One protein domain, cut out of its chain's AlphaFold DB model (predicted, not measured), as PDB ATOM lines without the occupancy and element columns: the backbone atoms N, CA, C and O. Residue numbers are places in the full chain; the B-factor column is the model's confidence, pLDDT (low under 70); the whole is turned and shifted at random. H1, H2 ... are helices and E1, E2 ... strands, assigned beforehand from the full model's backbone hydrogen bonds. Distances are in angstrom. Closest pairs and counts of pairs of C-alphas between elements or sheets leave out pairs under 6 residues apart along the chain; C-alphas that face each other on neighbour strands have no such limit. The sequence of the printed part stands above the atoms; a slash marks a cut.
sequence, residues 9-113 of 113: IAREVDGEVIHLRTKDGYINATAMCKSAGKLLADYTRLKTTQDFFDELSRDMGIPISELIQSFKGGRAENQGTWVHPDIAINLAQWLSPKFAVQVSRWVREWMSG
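This is residues 9 to 113 of the 113 residues of the protein "Phage protein" of Escherichia coli (UniProt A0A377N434). H5 lies in the middle of a compact, rounded domain, with H6 folded back along it as a helical hairpin on one side and H3, running opposite ways to H5, on the other. Two separate two-stranded hairpins complete the body: E1 and E2 pack on H1 and come near H6, while E3 and E4 make a second small sheet whose strand E4 also packs on H1, leaving H1 between the two hairpins. The short helices H2 and H4 lie at opposite ends of H3 along the chain. The printed part has 105 residues with six named helices and four named strands in the order E1, E2, H1, H2, H3, H4, E3, E4, H5, H6; both sheets are antiparallel, in the orders E1 - E2 and E3 - E4, and the class is mixed, helices and strands. The radius of gyration of the C-alphas is 12.9 A, and the C-alphas span 34 by 31 by 27 A.

The first sheet holds E1, residues 9 to 13, 13.1 A from first to last C-alpha, and E2, residues 16 to 21, 16.4 A. E1 begins at C-alpha 9 (195.358, 239.686, 276.713). H1 is residues 29 to 35, 9.9 A from first to last C-alpha, and H2 is residues 40 to 44, 6.3 A. H3 spans residues 47 to 60, 19.9 A, beginning at C-alpha 47 (177.798, 213.918, 275.857). H4 is residues 64 to 67, 4.9 A. The second sheet holds E3, residues 68 to 71, 10.1 A, and E4, residues 80 to 83, 9.9 A. H5 is residues 85 to 95, 14.9 A. H6, the longest helix, is residues 97 to 112, 22.9 A, and ends at C-alpha 112 (201.703, 233.517, 265.889).

E1 and E2 form an antiparallel hairpin, with 153 degrees between their directions; N 11 and O 18 are 2.9 A apart and N 18 and O 11 are 2.8 A apart, within hydrogen-bond range. The closest C-alphas of E2 and H1 are those of Ile 18 and Ala 31, 5.4 A apart. E1 and H6 are near each other, with 7 pairs of C-alphas within 10 A. The closest C-alphas of H1 and E4 are those of Thr 30 and Thr 81, 5.5 A apart. Before H1, residues 27 to 28 pair antiparallel with residues 82 to 83 of E4. E4 forms an antiparallel hairpin with E3, at 157 degrees; N 69 and O 82 are within hydrogen-bond range at 2.8 A. H1 touches H5 at a shallow tilt of 31 degrees, the same way, closest at the C-alphas of Ala 29 and Ala 88, 6.8 A. H5 and H6 form a helical hairpin and touch at a shallow tilt of 14 degrees, opposite ways; the C-alphas of Gln 93 and Ala 100, their closest, are 4.4 A apart. H3 and H5 are close but not clearly touching, with the C-alphas of Phe 53 and Ile 87 closest at 7.7 A. H3 touches H4 with residues 53 to 57 alone, closest at the C-alphas of Ser 57 and Ile 64, 5.7 A. H1 and H2 only just touch, with 3 pairs of C-alphas within 8 A, the closest those of Cys 33 and Leu 40, 6.0 A. Among the pairs that are apart are H3 and H6, and E2 and E4. In H1, H2, H3, H5 and H6 every O i to N i+4 pair is within hydrogen-bond range; H4 is too short for such a pair, and its 1 pair of O i to N i+3 is within range.

The two C-alphas farthest apart are those of Gly 15 and Gly 61, 36.7 A. The printed part has no cut and ends at Gly 113, the chain's last residue; the C-alphas of Ile 9 and Gly 113 are 11.9 A apart. No link is long; E2 to H1, with 7 residues, and E3 to E4, with 8, are short, and the others are tight. The mean pLDDT of the printed part is 96.2, and no printed residue is under 70.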
ATOM      1  N   ILE A   9     195.886 238.970 277.877       92.81
ATOM      2  CA  ILE A   9     195.358 239.686 276.713       92.81
ATOM      3  C   ILE A   9     193.860 239.871 276.951       92.81
ATOM      4  O   ILE A   9     193.140 238.889 277.130       92.81
ATOM      5  N   ALA A  10     193.390 241.116 276.954       94.56
ATOM      6  CA  ALA A  10     191.977 241.444 277.112       94.56
ATOM      7  C   ALA A  10     191.290 241.586 275.744       94.56
ATOM      8  O   ALA A  10     191.820 242.232 274.839       94.56
ATOM      9  N   ARG A  11     190.100 240.994 275.596       94.69
ATOM     10  CA  ARG A  11     189.228 241.121 274.421       94.69
ATOM     11  C   ARG A  11     187.832 241.521 274.877       94.69
ATOM     12  O   ARG A  11     187.223 240.802 275.661       94.69
ATOM     13  N   GLU A  12     187.324 242.646 274.394       93.12
ATOM     14  CA  GLU A  12     185.959 243.084 274.695       93.12
ATOM     15  C   GLU A  12     184.971 242.475 273.695       93.12
ATOM     16  O   GLU A  12     185.164 242.575 272.481       93.12
ATOM     17  N   VAL A  13     183.918 241.831 274.201       91.38
ATOM     18  CA  VAL A  13     182.816 241.291 273.400       91.38
ATOM     19  C   VAL A  13     181.498 241.600 274.086       91.38
ATOM     20  O   VAL A  13     181.232 241.119 275.187       91.38
ATOM     21  N   ASP A  14     180.661 242.380 273.403       87.25
ATOM     22  CA  ASP A  14     179.296 242.703 273.827       87.25
ATOM     23  C   ASP A  14     179.238 243.241 275.281       87.25
ATOM     24  O   ASP A  14     178.348 242.901 276.055       87.25
ATOM     25  N   GLY A  15     180.218 244.079 275.657       86.44
ATOM     26  CA  GLY A  15     180.327 244.714 276.981       86.44
ATOM     27  C   GLY A  15     181.016 243.872 278.064       86.44
ATOM     28  O   GLY A  15     181.172 244.337 279.191       86.44
ATOM     29  N   GLU A  16     181.456 242.655 277.741       91.88
ATOM     30  CA  GLU A  16     182.205 241.783 278.647       91.88
ATOM     31  C   GLU A  16     183.670 241.669 278.216       91.88
ATOM     32  O   GLU A  16     183.982 241.537 277.032       91.88
ATOM     33  N   VAL A  17     184.584 241.663 279.189       95.25
ATOM     34  CA  VAL A  17     186.016 241.467 278.933       95.25
ATOM     35  C   VAL A  17     186.377 239.996 279.107       95.25
ATOM     36  O   VAL A  17     186.299 239.436 280.202       95.25
ATOM     37  N   ILE A  18     186.817 239.373 278.019       96.69
ATOM     38  CA  ILE A  18     187.313 238.001 277.977       96.69
ATOM     39  C   ILE A  18     188.839 238.047 277.992       96.69
ATOM     40  O   ILE A  18     189.467 238.670 277.135       96.69
ATOM     41  N   HIS A  19     189.438 237.379 278.974       96.75
ATOM     42  CA  HIS A  19     190.886 237.324 279.131       96.75
ATOM     43  C   HIS A  19     191.467 236.039 278.542       96.75
ATOM     44  O   HIS A  19     190.886 234.958 278.688       96.75
ATOM     45  N   LEU A  20     192.640 236.170 277.925       96.31
ATOM     46  CA  LEU A  20     193.502 235.073 277.502       96.31
ATOM     47  C   LEU A  20     194.824 235.156 278.267       96.31
ATOM     48  O   LEU A  20     195.390 236.240 278.403       96.31
ATOM     49  N   ARG A  21     195.338 234.028 278.750       95.56
ATOM     50  CA  ARG A  21     196.625 233.951 279.442       95.56
ATOM     51  C   ARG A  21     197.746 233.885 278.409       95.56
ATOM     52  O   ARG A  21     197.798 232.956 277.615       95.56
ATOM     53  N   THR A  22     198.672 234.841 278.429       93.31
ATOM     54  CA  THR A  22     199.740 234.912 277.412       93.31
ATOM     55  C   THR A  22     200.668 233.701 277.436       93.31
ATOM     56  O   THR A  22     201.177 233.305 276.396       93.31
ATOM     57  N   LYS A  23     200.878 233.106 278.617       94.12
ATOM     58  CA  LYS A  23     201.821 232.000 278.827       94.12
ATOM     59  C   LYS A  23     201.460 230.731 278.046       94.12
ATOM     60  O   LYS A  23     202.360 230.014 277.634       94.12
ATOM     61  N   ASP A  24     200.175 230.421 277.920       95.19
ATOM     62  CA  ASP A  24     199.696 229.120 277.425       95.19
ATOM     63  C   ASP A  24     198.366 229.200 276.658       95.19
ATOM     64  O   ASP A  24     197.771 228.177 276.331       95.19
ATOM     65  N   GLY A  25     197.877 230.410 276.389       96.25
ATOM     66  CA  GLY A  25     196.705 230.643 275.555       96.25
ATOM     67  C   GLY A  25     195.376 230.314 276.225       96.25
ATOM     68  O   GLY A  25     194.342 230.426 275.569       96.25
ATOM     69  N   TYR A  26     195.363 229.937 277.509       98.12
ATOM     70  CA  TYR A  26     194.119 229.599 278.203       98.12
ATOM     71  C   TYR A  26     193.147 230.772 278.176       98.12
ATOM     72  O   TYR A  26     193.538 231.915 278.416       98.12
ATOM     73  N   ILE A  27     191.870 230.487 277.942       98.25
ATOM     74  CA  ILE A  27     190.830 231.510 277.793       98.25
ATOM     75  C   ILE A  27     189.805 231.372 278.915       98.25
ATOM     76  O   ILE A  27     189.431 230.260 279.295       98.25
ATOM     77  N   ASN A  28     189.333 232.499 279.449       97.88
ATOM     78  CA  ASN A  28     188.298 232.518 280.479       97.88
ATOM     79  C   ASN A  28     186.922 232.127 279.898       97.88
ATOM     80  O   ASN A  28     186.174 232.961 279.379       97.88
ATOM     81  N   ALA A  29     186.572 230.845 280.017       98.25
ATOM     82  CA  ALA A  29     185.315 230.270 279.547       98.25
ATOM     83  C   ALA A  29     184.090 230.829 280.282       98.25
ATOM     84  O   ALA A  29     183.013 230.935 279.693       98.25
ATOM     85  N   THR A  30     184.236 231.211 281.557       97.44
ATOM     86  CA  THR A  30     183.150 231.850 282.314       97.44
ATOM     87  C   THR A  30     182.768 233.190 281.685       97.44
ATOM     88  O   THR A  30     181.583 233.429 281.456       97.44
ATOM     89  N   ALA A  31     183.753 234.025 281.339       97.00
ATOM     90  CA  ALA A  31     183.518 235.301 280.663       97.00
ATOM     91  C   ALA A  31     182.909 235.111 279.261       97.00
ATOM     92  O   ALA A  31     181.956 235.805 278.909       97.00
ATOM     93  N   MET A  32     183.387 234.122 278.491       97.94
ATOM     94  CA  MET A  32     182.805 233.779 277.183       97.94
ATOM     95  C   MET A  32     181.316 233.423 277.289       97.94
ATOM     96  O   MET A  32     180.489 233.954 276.550       97.94
ATOM     97  N   CYS A  33     180.967 232.540 278.227       97.81
ATOM     98  CA  CYS A  33     179.587 232.107 278.436       97.81
ATOM     99  C   CYS A  33     178.695 233.264 278.906       97.81
ATOM    100  O   CYS A  33     177.579 233.407 278.409       97.81
ATOM    101  N   LYS A  34     179.208 234.123 279.799       96.06
ATOM    102  CA  LYS A  34     178.502 235.318 280.278       96.06
ATOM    103  C   LYS A  34     178.171 236.278 279.133       96.06
ATOM    104  O   LYS A  34     177.013 236.657 278.999       96.06
ATOM    105  N   SER A  35     179.148 236.591 278.278       96.44
ATOM    106  CA  SER A  35     178.959 237.439 277.088       96.44
ATOM    107  C   SER A  35     177.916 236.858 276.120       96.44
ATOM    108  O   SER A  35     177.105 237.580 275.549       96.44
ATOM    109  N   ALA A  36     177.865 235.530 275.991       96.31
ATOM    110  CA  ALA A  36     176.885 234.835 275.161       96.31
ATOM    111  C   ALA A  36     175.519 234.587 275.839       96.31
ATOM    112  O   ALA A  36     174.639 233.996 275.209       96.31
ATOM    113  N   GLY A  37     175.338 234.960 277.112       96.75
ATOM    114  CA  GLY A  37     174.116 234.679 277.875       96.75
ATOM    115  C   GLY A  37     173.839 233.183 278.095       96.75
ATOM    116  O   GLY A  37     172.682 232.780 278.198       96.75
ATOM    117  N   LYS A  38     174.882 232.345 278.131       97.62
ATOM    118  CA  LYS A  38     174.792 230.884 278.303       97.62
ATOM    119  C   LYS A  38     175.496 230.435 279.583       97.62
ATOM    120  O   LYS A  38     176.343 231.143 280.123       97.62
ATOM    121  N   LEU A  39     175.176 229.236 280.068       97.88
ATOM    122  CA  LEU A  39     175.851 228.635 281.219       97.88
ATOM    123  C   LEU A  39     176.919 227.644 280.758       97.88
ATOM    124  O   LEU A  39     176.645 226.756 279.955       97.88
ATOM    125  N   LEU A  40     178.124 227.730 281.332       97.81
ATOM    126  CA  LEU A  40     179.191 226.764 281.045       97.81
ATOM    127  C   LEU A  40     178.776 225.328 281.405       97.81
ATOM    128  O   LEU A  40     179.142 224.388 280.709       97.81
ATOM    129  N   ALA A  41     177.959 225.167 282.450       97.81
ATOM    130  CA  ALA A  41     177.411 223.874 282.855       97.81
ATOM    131  C   ALA A  41     176.548 223.214 281.764       97.81
ATOM    132  O   ALA A  41     176.512 221.988 281.675       97.81
ATOM    133  N   ASP A  42     175.876 224.004 280.917       98.44
ATOM    134  CA  ASP A  42     175.094 223.466 279.802       98.44
ATOM    135  C   ASP A  42     175.972 222.894 278.701       98.44
ATOM    136  O   ASP A  42     175.603 221.896 278.094       98.44
ATOM    137  N   TYR A  43     177.135 223.493 278.468       98.50
ATOM    138  CA  TYR A  43     178.120 222.971 277.534       98.50
ATOM    139  C   TYR A  43     178.788 221.710 278.081       98.50
ATOM    140  O   TYR A  43     178.854 220.698 277.383       98.50
ATOM    141  N   THR A  44     179.248 221.740 279.335       97.62
ATOM    142  CA  THR A  44     180.001 220.620 279.913       97.62
ATOM    143  C   THR A  44     179.138 219.384 280.138       97.62
ATOM    144  O   THR A  44     179.665 218.283 280.076       97.62
ATOM    145  N   ARG A  45     177.820 219.509 280.336       97.94
ATOM    146  CA  ARG A  45     176.936 218.337 280.497       97.94
ATOM    147  C   ARG A  45     176.612 217.591 279.199       97.94
ATOM    148  O   ARG A  45     176.013 216.519 279.264       97.94
ATOM    149  N   LEU A  46     176.938 218.140 278.025       98.62
ATOM    150  CA  LEU A  46     176.660 217.469 276.753       98.62
ATOM    151  C   LEU A  46     177.584 216.267 276.572       98.62
ATOM    152  O   LEU A  46     178.797 216.378 276.745       98.62
ATOM    153  N   LYS A  47     177.021 215.134 276.140       98.50
ATOM    154  CA  LYS A  47     177.798 213.918 275.857       98.50
ATOM    155  C   LYS A  47     178.890 214.172 274.814       98.50
ATOM    156  O   LYS A  47     180.029 213.793 275.040       98.50
ATOM    157  N   THR A  48     178.571 214.906 273.748       98.38
ATOM    158  CA  THR A  48     179.533 215.292 272.703       98.38
ATOM    159  C   THR A  48     180.704 216.109 273.246       98.38
ATOM    160  O   THR A  48     181.833 215.931 272.805       98.38
ATOM    161  N   THR A  49     180.452 216.989 274.218       98.50
ATOM    162  CA  THR A  49     181.499 217.783 274.870       98.50
ATOM    163  C   THR A  49     182.375 216.916 275.770       98.50
ATOM    164  O   THR A  49     183.591 217.064 275.758       98.50
ATOM    165  N   GLN A  50     181.775 215.992 276.527       98.56
ATOM    166  CA  GLN A  50     182.532 215.039 277.346       98.56
ATOM    167  C   GLN A  50     183.414 214.135 276.474       98.56
ATOM    168  O   GLN A  50     184.598 213.999 276.754       98.56
ATOM    169  N   ASP A  51     182.874 213.616 275.365       98.75
ATOM    170  CA  ASP A  51     183.640 212.823 274.395       98.75
ATOM    171  C   ASP A  51     184.812 213.614 273.804       98.75
ATOM    172  O   ASP A  51     185.915 213.087 273.673       98.75
ATOM    173  N   PHE A  52     184.597 214.896 273.496       98.81
ATOM    174  CA  PHE A  52     185.659 215.783 273.029       98.81
ATOM    175  C   PHE A  52     186.755 215.991 274.088       98.81
ATOM    176  O   PHE A  52     187.934 215.958 273.749       98.81
ATOM    177  N   PHE A  53     186.399 216.174 275.365       98.62
ATOM    178  CA  PHE A  53     187.386 216.302 276.444       98.62
ATOM    179  C   PHE A  53     188.196 215.023 276.641       98.62
ATOM    180  O   PHE A  53     189.413 215.100 276.799       98.62
ATOM    181  N   ASP A  54     187.535 213.865 276.610       98.69
ATOM    182  CA  ASP A  54     188.189 212.567 276.761       98.69
ATOM    183  C   ASP A  54     189.155 212.281 275.606       98.69
ATOM    184  O   ASP A  54     190.212 211.686 275.822       98.69
ATOM    185  N   GLU A  55     188.795 212.666 274.380       98.81
ATOM    186  CA  GLU A  55     189.663 212.504 273.212       98.81
ATOM    187  C   GLU A  55     190.844 213.473 273.257       98.81
ATOM    188  O   GLU A  55     191.988 213.047 273.133       98.81
ATOM    189  N   LEU A  56     190.597 214.758 273.529       98.69
ATOM    190  CA  LEU A  56     191.662 215.757 273.621       98.69
ATOM    191  C   LEU A  56     192.659 215.429 274.743       98.69
ATOM    192  O   LEU A  56     193.865 215.558 274.568       98.69
ATOM    193  N   SER A  57     192.162 214.967 275.892       98.75
ATOM    194  CA  SER A  57     192.998 214.523 277.012       98.75
ATOM    195  C   SER A  57     193.885 213.337 276.625       98.75
ATOM    196  O   SER A  57     195.066 213.315 276.978       98.75
ATOM    197  N   ARG A  58     193.344 212.374 275.867       98.75
ATOM    198  CA  ARG A  58     194.095 211.222 275.349       98.75
ATOM    199  C   ARG A  58     195.148 211.615 274.318       98.75
ATOM    200  O   ARG A  58     196.277 211.151 274.443       98.75
ATOM    201  N   ASP A  59     194.796 212.461 273.356       98.56
ATOM    202  CA  ASP A  59     195.710 212.936 272.310       98.56
ATOM    203  C   ASP A  59     196.885 213.732 272.900       98.56
ATOM    204  O   ASP A  59     198.047 213.469 272.594       98.56
ATOM    205  N   MET A  60     196.602 214.642 273.838       97.88
ATOM    206  CA  MET A  60     197.628 215.473 274.475       97.88
ATOM    207  C   MET A  60     198.420 214.754 275.578       97.88
ATOM    208  O   MET A  60     199.467 215.247 276.002       97.88
ATOM    209  N   GLY A  61     197.916 213.629 276.094       98.12
ATOM    210  CA  GLY A  61     198.534 212.896 277.202       98.12
ATOM    211  C   GLY A  61     198.483 213.625 278.553       98.12
ATOM    212  O   GLY A  61     199.292 213.326 279.431       98.12
ATOM    213  N   ILE A  62     197.548 214.566 278.736       97.88
ATOM    214  CA  ILE A  62     197.351 215.323 279.986       97.88
ATOM    215  C   ILE A  62     195.915 215.168 280.494       97.88
ATOM    216  O   ILE A  62     194.993 215.066 279.684       97.88
ATOM    217  N   PRO A  63     195.675 215.158 281.816       98.31
ATOM    218  CA  PRO A  63     194.337 214.974 282.366       98.31
ATOM    219  C   PRO A  63     193.411 216.162 282.059       98.31
ATOM    220  O   PRO A  63     193.842 217.312 281.973       98.31
ATOM    221  N   ILE A  64     192.099 215.911 282.009       98.19
ATOM    222  CA  ILE A  64     191.069 216.952 281.805       98.19
ATOM    223  C   ILE A  64     191.173 218.085 282.840       98.19
ATOM    224  O   ILE A  64     190.900 219.242 282.526       98.19
ATOM    225  N   SER A  65     191.612 217.785 284.067       97.75
ATOM    226  CA  SER A  65     191.837 218.792 285.113       97.75
ATOM    227  C   SER A  65     192.949 219.791 284.788       97.75
ATOM    228  O   SER A  65     192.978 220.874 285.369       97.75
ATOM    229  N   GLU A  66     193.876 219.445 283.893       97.81
ATOM    230  CA  GLU A  66     194.854 220.398 283.370       97.81
ATOM    231  C   GLU A  66     194.246 221.233 282.249       97.81
ATOM    232  O   GLU A  66     194.422 222.449 282.276       97.81
ATOM    233  N   LEU A  67     193.459 220.611 281.361       98.38
ATOM    234  CA  LEU A  67     192.744 221.266 280.258       98.38
ATOM    235  C   LEU A  67     191.689 222.285 280.725       98.38
ATOM    236  O   LEU A  67     191.394 223.244 280.009       98.38
ATOM    237  N   ILE A  68     191.097 222.073 281.904       98.31
ATOM    238  CA  ILE A  68     190.040 222.906 282.487       98.31
ATOM    239  C   ILE A  68     190.415 223.266 283.928       98.31
ATOM    240  O   ILE A  68     190.338 222.444 284.838       98.31
ATOM    241  N   GLN A  69     190.754 224.532 284.156       97.81
ATOM    242  CA  GLN A  69     191.257 225.039 285.431       97.81
ATOM    243  C   GLN A  69     190.244 225.995 286.058       97.81
ATOM    244  O   GLN A  69     189.887 227.016 285.474       97.81
ATOM    245  N   SER A  70     189.778 225.691 287.267       96.94
ATOM    246  CA  SER A  70     188.835 226.548 287.995       96.94
ATOM    247  C   SER A  70     189.534 227.313 289.113       96.94
ATOM    248  O   SER A  70     190.030 226.706 290.060       96.94
ATOM    249  N   PHE A  71     189.507 228.645 289.049       95.50
ATOM    250  CA  PHE A  71     190.067 229.522 290.080       95.50
ATOM    251  C   PHE A  71     188.960 230.308 290.787       95.50
ATOM    252  O   PHE A  71     188.083 230.898 290.151       95.50
ATOM    253  N   LYS A  72     189.006 230.321 292.123       92.88
ATOM    254  CA  LYS A  72     188.063 231.042 292.988       92.88
ATOM    255  C   LYS A  72     188.832 231.864 294.019       92.88
ATOM    256  O   LYS A  72     189.812 231.379 294.580       92.88
ATOM    257  N   GLY A  73     188.353 233.076 294.297       87.88
ATOM    258  CA  GLY A  73     189.021 234.014 295.201       87.88
ATOM    259  C   GLY A  73     190.218 234.730 294.564       87.88
ATOM    260  O   GLY A  73     190.639 234.423 293.451       87.88
ATOM    261  N   GLY A  74     190.761 235.728 295.265       87.69
ATOM    262  CA  GLY A  74     191.835 236.582 294.744       87.69
ATOM    263  C   GLY A  74     191.342 237.644 293.753       87.69
ATOM    264  O   GLY A  74     190.204 238.104 293.836       87.69
ATOM    265  N   ARG A  75     192.217 238.068 292.831       86.62
ATOM    266  CA  ARG A  75     191.923 239.135 291.858       86.62
ATOM    267  C   ARG A  75     190.828 238.721 290.877       86.62
ATOM    268  O   ARG A  75     190.869 237.603 290.367       86.62
ATOM    269  N   ALA A  76     189.869 239.610 290.627       87.62
ATOM    270  CA  ALA A  76     188.659 239.312 289.862       87.62
ATOM    271  C   ALA A  76     188.959 238.825 288.436       87.62
ATOM    272  O   ALA A  76     188.333 237.877 287.974       87.62
ATOM    273  N   GLU A  77     189.964 239.404 287.776       87.06
ATOM    274  CA  GLU A  77     190.368 239.062 286.410       87.06
ATOM    275  C   GLU A  77     190.922 237.638 286.265       87.06
ATOM    276  O   GLU A  77     190.854 237.066 285.181       87.06
ATOM    277  N   ASN A  78     191.418 237.042 287.356       90.12
ATOM    278  CA  ASN A  78     191.952 235.680 287.368       90.12
ATOM    279  C   ASN A  78     190.887 234.630 287.715       90.12
ATOM    280  O   ASN A  78     191.127 233.433 287.554       90.12
ATOM    281  N   GLN A  79     189.728 235.051 288.224       94.44
ATOM    282  CA  GLN A  79     188.677 234.135 288.658       94.44
ATOM    283  C   GLN A  79     187.900 233.555 287.473       94.44
ATOM    284  O   GLN A  79     187.827 234.136 286.389       94.44
ATOM    285  N   GLY A  80     187.281 232.402 287.709       96.12
ATOM    286  CA  GLY A  80     186.462 231.700 286.727       96.12
ATOM    287  C   GLY A  80     187.088 230.392 286.267       96.12
ATOM    288  O   GLY A  80     188.076 229.907 286.823       96.12
ATOM    289  N   THR A  81     186.455 229.792 285.265       98.12
ATOM    290  CA  THR A  81     186.953 228.588 284.600       98.12
ATOM    291  C   THR A  81     187.759 228.989 283.376       98.12
ATOM    292  O   THR A  81     187.248 229.673 282.491       98.12
ATOM    293  N   TRP A  82     189.006 228.550 283.334       98.25
ATOM    294  CA  TRP A  82     189.945 228.758 282.246       98.25
ATOM    295  C   TRP A  82     190.134 227.453 281.502       98.25
ATOM    296  O   TRP A  82     190.306 226.408 282.126       98.25
ATOM    297  N   VAL A  83     190.098 227.511 280.177       98.69
ATOM    298  CA  VAL A  83     190.155 226.313 279.341       98.69
ATOM    299  C   VAL A  83     191.267 226.408 278.312       98.69
ATOM    300  O   VAL A  83     191.576 227.500 277.827       98.69
ATOM    301  N   HIS A  84     191.834 225.249 277.980       98.50
ATOM    302  CA  HIS A  84     192.805 225.067 276.906       98.50
ATOM    303  C   HIS A  84     192.318 225.707 275.588       98.50
ATOM    304  O   HIS A  84     191.110 225.651 275.324       98.50
ATOM    305  N   PRO A  85     193.204 226.271 274.738       98.38
ATOM    306  CA  PRO A  85     192.827 226.874 273.455       98.38
ATOM    307  C   PRO A  85     191.875 226.032 272.593       98.38
ATOM    308  O   PRO A  85     190.879 226.559 272.097       98.38
ATOM    309  N   ASP A  86     192.105 224.723 272.475       98.56
ATOM    310  CA  ASP A  86     191.229 223.844 271.681       98.56
ATOM    311  C   ASP A  86     189.831 223.688 272.291       98.56
ATOM    312  O   ASP A  86     188.825 223.708 271.577       98.56
ATOM    313  N   ILE A  87     189.737 223.624 273.624       98.69
ATOM    314  CA  ILE A  87     188.445 223.655 274.321       98.69
ATOM    315  C   ILE A  87     187.776 225.013 274.140       98.69
ATOM    316  O   ILE A  87     186.561 225.065 273.962       98.69
ATOM    317  N   ALA A  88     188.534 226.110 274.160       98.69
ATOM    318  CA  ALA A  88     187.981 227.440 273.944       98.69
ATOM    319  C   ALA A  88     187.365 227.564 272.542       98.69
ATOM    320  O   ALA A  88     186.272 228.115 272.406       98.69
ATOM    321  N   ILE A  89     188.016 227.013 271.513       98.75
ATOM    322  CA  ILE A  89     187.484 226.970 270.145       98.75
ATOM    323  C   ILE A  89     186.213 226.115 270.080       98.75
ATOM    324  O   ILE A  89     185.210 226.569 269.525       98.75
ATOM    325  N   ASN A  90     186.214 224.915 270.671       98.75
ATOM    326  CA  ASN A  90     185.035 224.042 270.685       98.75
ATOM    327  C   ASN A  90     183.849 224.689 271.428       98.75
ATOM    328  O   ASN A  90     182.739 224.770 270.897       98.75
ATOM    329  N   LEU A  91     184.104 225.269 272.604       98.81
ATOM    330  CA  LEU A  91     183.119 226.043 273.357       98.81
ATOM    331  C   LEU A  91     182.577 227.197 272.512       98.81
ATOM    332  O   LEU A  91     181.367 227.400 272.446       98.81
ATOM    333  N   ALA A  92     183.448 227.944 271.835       98.56
ATOM    334  CA  ALA A  92     183.047 229.067 271.001       98.56
ATOM    335  C   ALA A  92     182.104 228.652 269.860       98.56
ATOM    336  O   ALA A  92     181.148 229.377 269.578       98.56
ATOM    337  N   GLN A  93     182.323 227.481 269.251       98.62
ATOM    338  CA  GLN A  93     181.419 226.905 268.246       98.62
ATOM    339  C   GLN A  93     180.026 226.633 268.817       98.62
ATOM    340  O   GLN A  93     179.025 226.974 268.187       98.62
ATOM    341  N   TRP A  94     179.955 226.083 270.031       98.69
ATOM    342  CA  TRP A  94     178.687 225.852 270.720       98.69
ATOM    343  C   TRP A  94     177.991 227.155 271.155       98.69
ATOM    344  O   TRP A  94     176.757 227.251 271.151       98.69
ATOM    345  N   LEU A  95     178.762 228.182 271.525       98.19
ATOM    346  CA  LEU A  95     178.219 229.478 271.931       98.19
ATOM    347  C   LEU A  95     177.493 230.158 270.768       98.19
ATOM    348  O   LEU A  95     176.299 230.437 270.903       98.19
ATOM    349  N   SER A  96     178.169 230.394 269.641       98.12
ATOM    350  CA  SER A  96     177.553 230.875 268.396       98.12
ATOM    351  C   SER A  96     178.556 230.891 267.232       98.12
ATOM    352  O   SER A  96     179.766 230.939 267.461       98.12
ATOM    353  N   PRO A  97     178.096 230.993 265.969       98.12
ATOM    354  CA  PRO A  97     178.995 231.189 264.827       98.12
ATOM    355  C   PRO A  97     179.896 232.433 264.951       98.12
ATOM    356  O   PRO A  97     181.064 232.394 264.565       98.12
ATOM    357  N   LYS A  98     179.386 233.529 265.540       96.12
ATOM    358  CA  LYS A  98     180.167 234.752 265.814       96.12
ATOM    359  C   LYS A  98     181.325 234.448 266.769       96.12
ATOM    360  O   LYS A  98     182.456 234.859 266.513       96.12
ATOM    361  N   PHE A  99     181.064 233.718 267.855       97.31
ATOM    362  CA  PHE A  99     182.106 233.307 268.796       97.31
ATOM    363  C   PHE A  99     183.114 232.361 268.143       97.31
ATOM    364  O   PHE A  99     184.314 232.592 268.278       97.31
ATOM    365  N   ALA A 100     182.646 231.368 267.382       98.06
ATOM    366  CA  ALA A 100     183.498 230.406 266.686       98.06
ATOM    367  C   ALA A 100     184.600 231.095 265.866       98.06
ATOM    368  O   ALA A 100     185.779 230.761 265.990       98.06
ATOM    369  N   VAL A 101     184.229 232.104 265.069       98.12
ATOM    370  CA  VAL A 101     185.176 232.850 264.228       98.12
ATOM    371  C   VAL A 101     186.124 233.706 265.067       98.12
ATOM    372  O   VAL A 101     187.325 233.723 264.795       98.12
ATOM    373  N   GLN A 102     185.608 234.419 266.073       97.12
ATOM    374  CA  GLN A 102     186.415 235.324 266.895       97.12
ATOM    375  C   GLN A 102     187.467 234.572 267.710       97.12
ATOM    376  O   GLN A 102     188.651 234.882 267.608       97.12
ATOM    377  N   VAL A 103     187.064 233.543 268.456       97.81
ATOM    378  CA  VAL A 103     187.986 232.797 269.322       97.81
ATOM    379  C   VAL A 103     189.028 232.050 268.495       97.81
ATOM    380  O   VAL A 103     190.211 232.099 268.819       97.81
ATOM    381  N   SER A 104     188.637 231.470 267.356       98.06
ATOM    382  CA  SER A 104     189.592 230.844 266.428       98.06
ATOM    383  C   SER A 104     190.604 231.840 265.846       98.06
ATOM    384  O   SER A 104     191.707 231.454 265.464       98.06
ATOM    385  N   ARG A 105     190.254 233.128 265.714       97.50
ATOM    386  CA  ARG A 105     191.218 234.178 265.339       97.50
ATOM    387  C   ARG A 105     192.144 234.507 266.501       97.50
ATOM    388  O   ARG A 105     193.347 234.506 266.296       97.50
ATOM    389  N   TRP A 106     191.611 234.699 267.705       97.00
ATOM    390  CA  TRP A 106     192.429 235.029 268.874       97.00
ATOM    391  C   TRP A 106     193.451 233.946 269.208       97.00
ATOM    392  O   TRP A 106     194.596 234.280 269.493       97.00
ATOM    393  N   VAL A 107     193.060 232.669 269.135       97.06
ATOM    394  CA  VAL A 107     193.984 231.548 269.355       97.06
ATOM    395  C   VAL A 107     195.091 231.553 268.302       97.06
ATOM    396  O   VAL A 107     196.259 231.467 268.661       97.06
ATOM    397  N   ARG A 108     194.760 231.741 267.018       97.00
ATOM    398  CA  ARG A 108     195.777 231.837 265.955       97.00
ATOM    399  C   ARG A 108     196.712 233.030 266.137       97.00
ATOM    400  O   ARG A 108     197.910 232.872 265.963       97.00
ATOM    401  N   GLU A 109     196.171 234.195 266.487       95.00
ATOM    402  CA  GLU A 109     196.960 235.399 266.770       95.00
ATOM    403  C   GLU A 109     197.931 235.153 267.928       95.00
ATOM    404  O   GLU A 109     199.112 235.464 267.799       95.00
ATOM    405  N   TRP A 110     197.458 234.535 269.016       94.44
ATOM    406  CA  TRP A 110     198.295 234.153 270.154       94.44
ATOM    407  C   TRP A 110     199.391 233.153 269.764       94.44
ATOM    408  O   TRP A 110     200.528 233.334 270.172       94.44
ATOM    409  N   MET A 111     199.086 232.144 268.944       91.38
ATOM    410  CA  MET A 111     200.086 231.167 268.486       91.38
ATOM    411  C   MET A 111     201.138 231.762 267.540       91.38
ATOM    412  O   MET A 111     202.205 231.180 267.373       91.38
ATOM    413  N   SER A 112     200.818 232.868 266.865       90.69
ATOM    414  CA  SER A 112     201.703 233.517 265.889       90.69
ATOM    415  C   SER A 112     202.593 234.621 266.468       90.69
ATOM    416  O   SER A 112     203.434 235.144 265.737       90.69
ATOM    417  N   GLY A 113     202.369 235.009 267.728       76.00
ATOM    418  CA  GLY A 113     203.119 236.054 268.433       76.00
ATOM    419  C   GLY A 113     204.124 235.473 269.410       76.00
ATOM    420  O   GLY A 113     205.226 236.054 269.497       76.00
TER     421      GLY A 113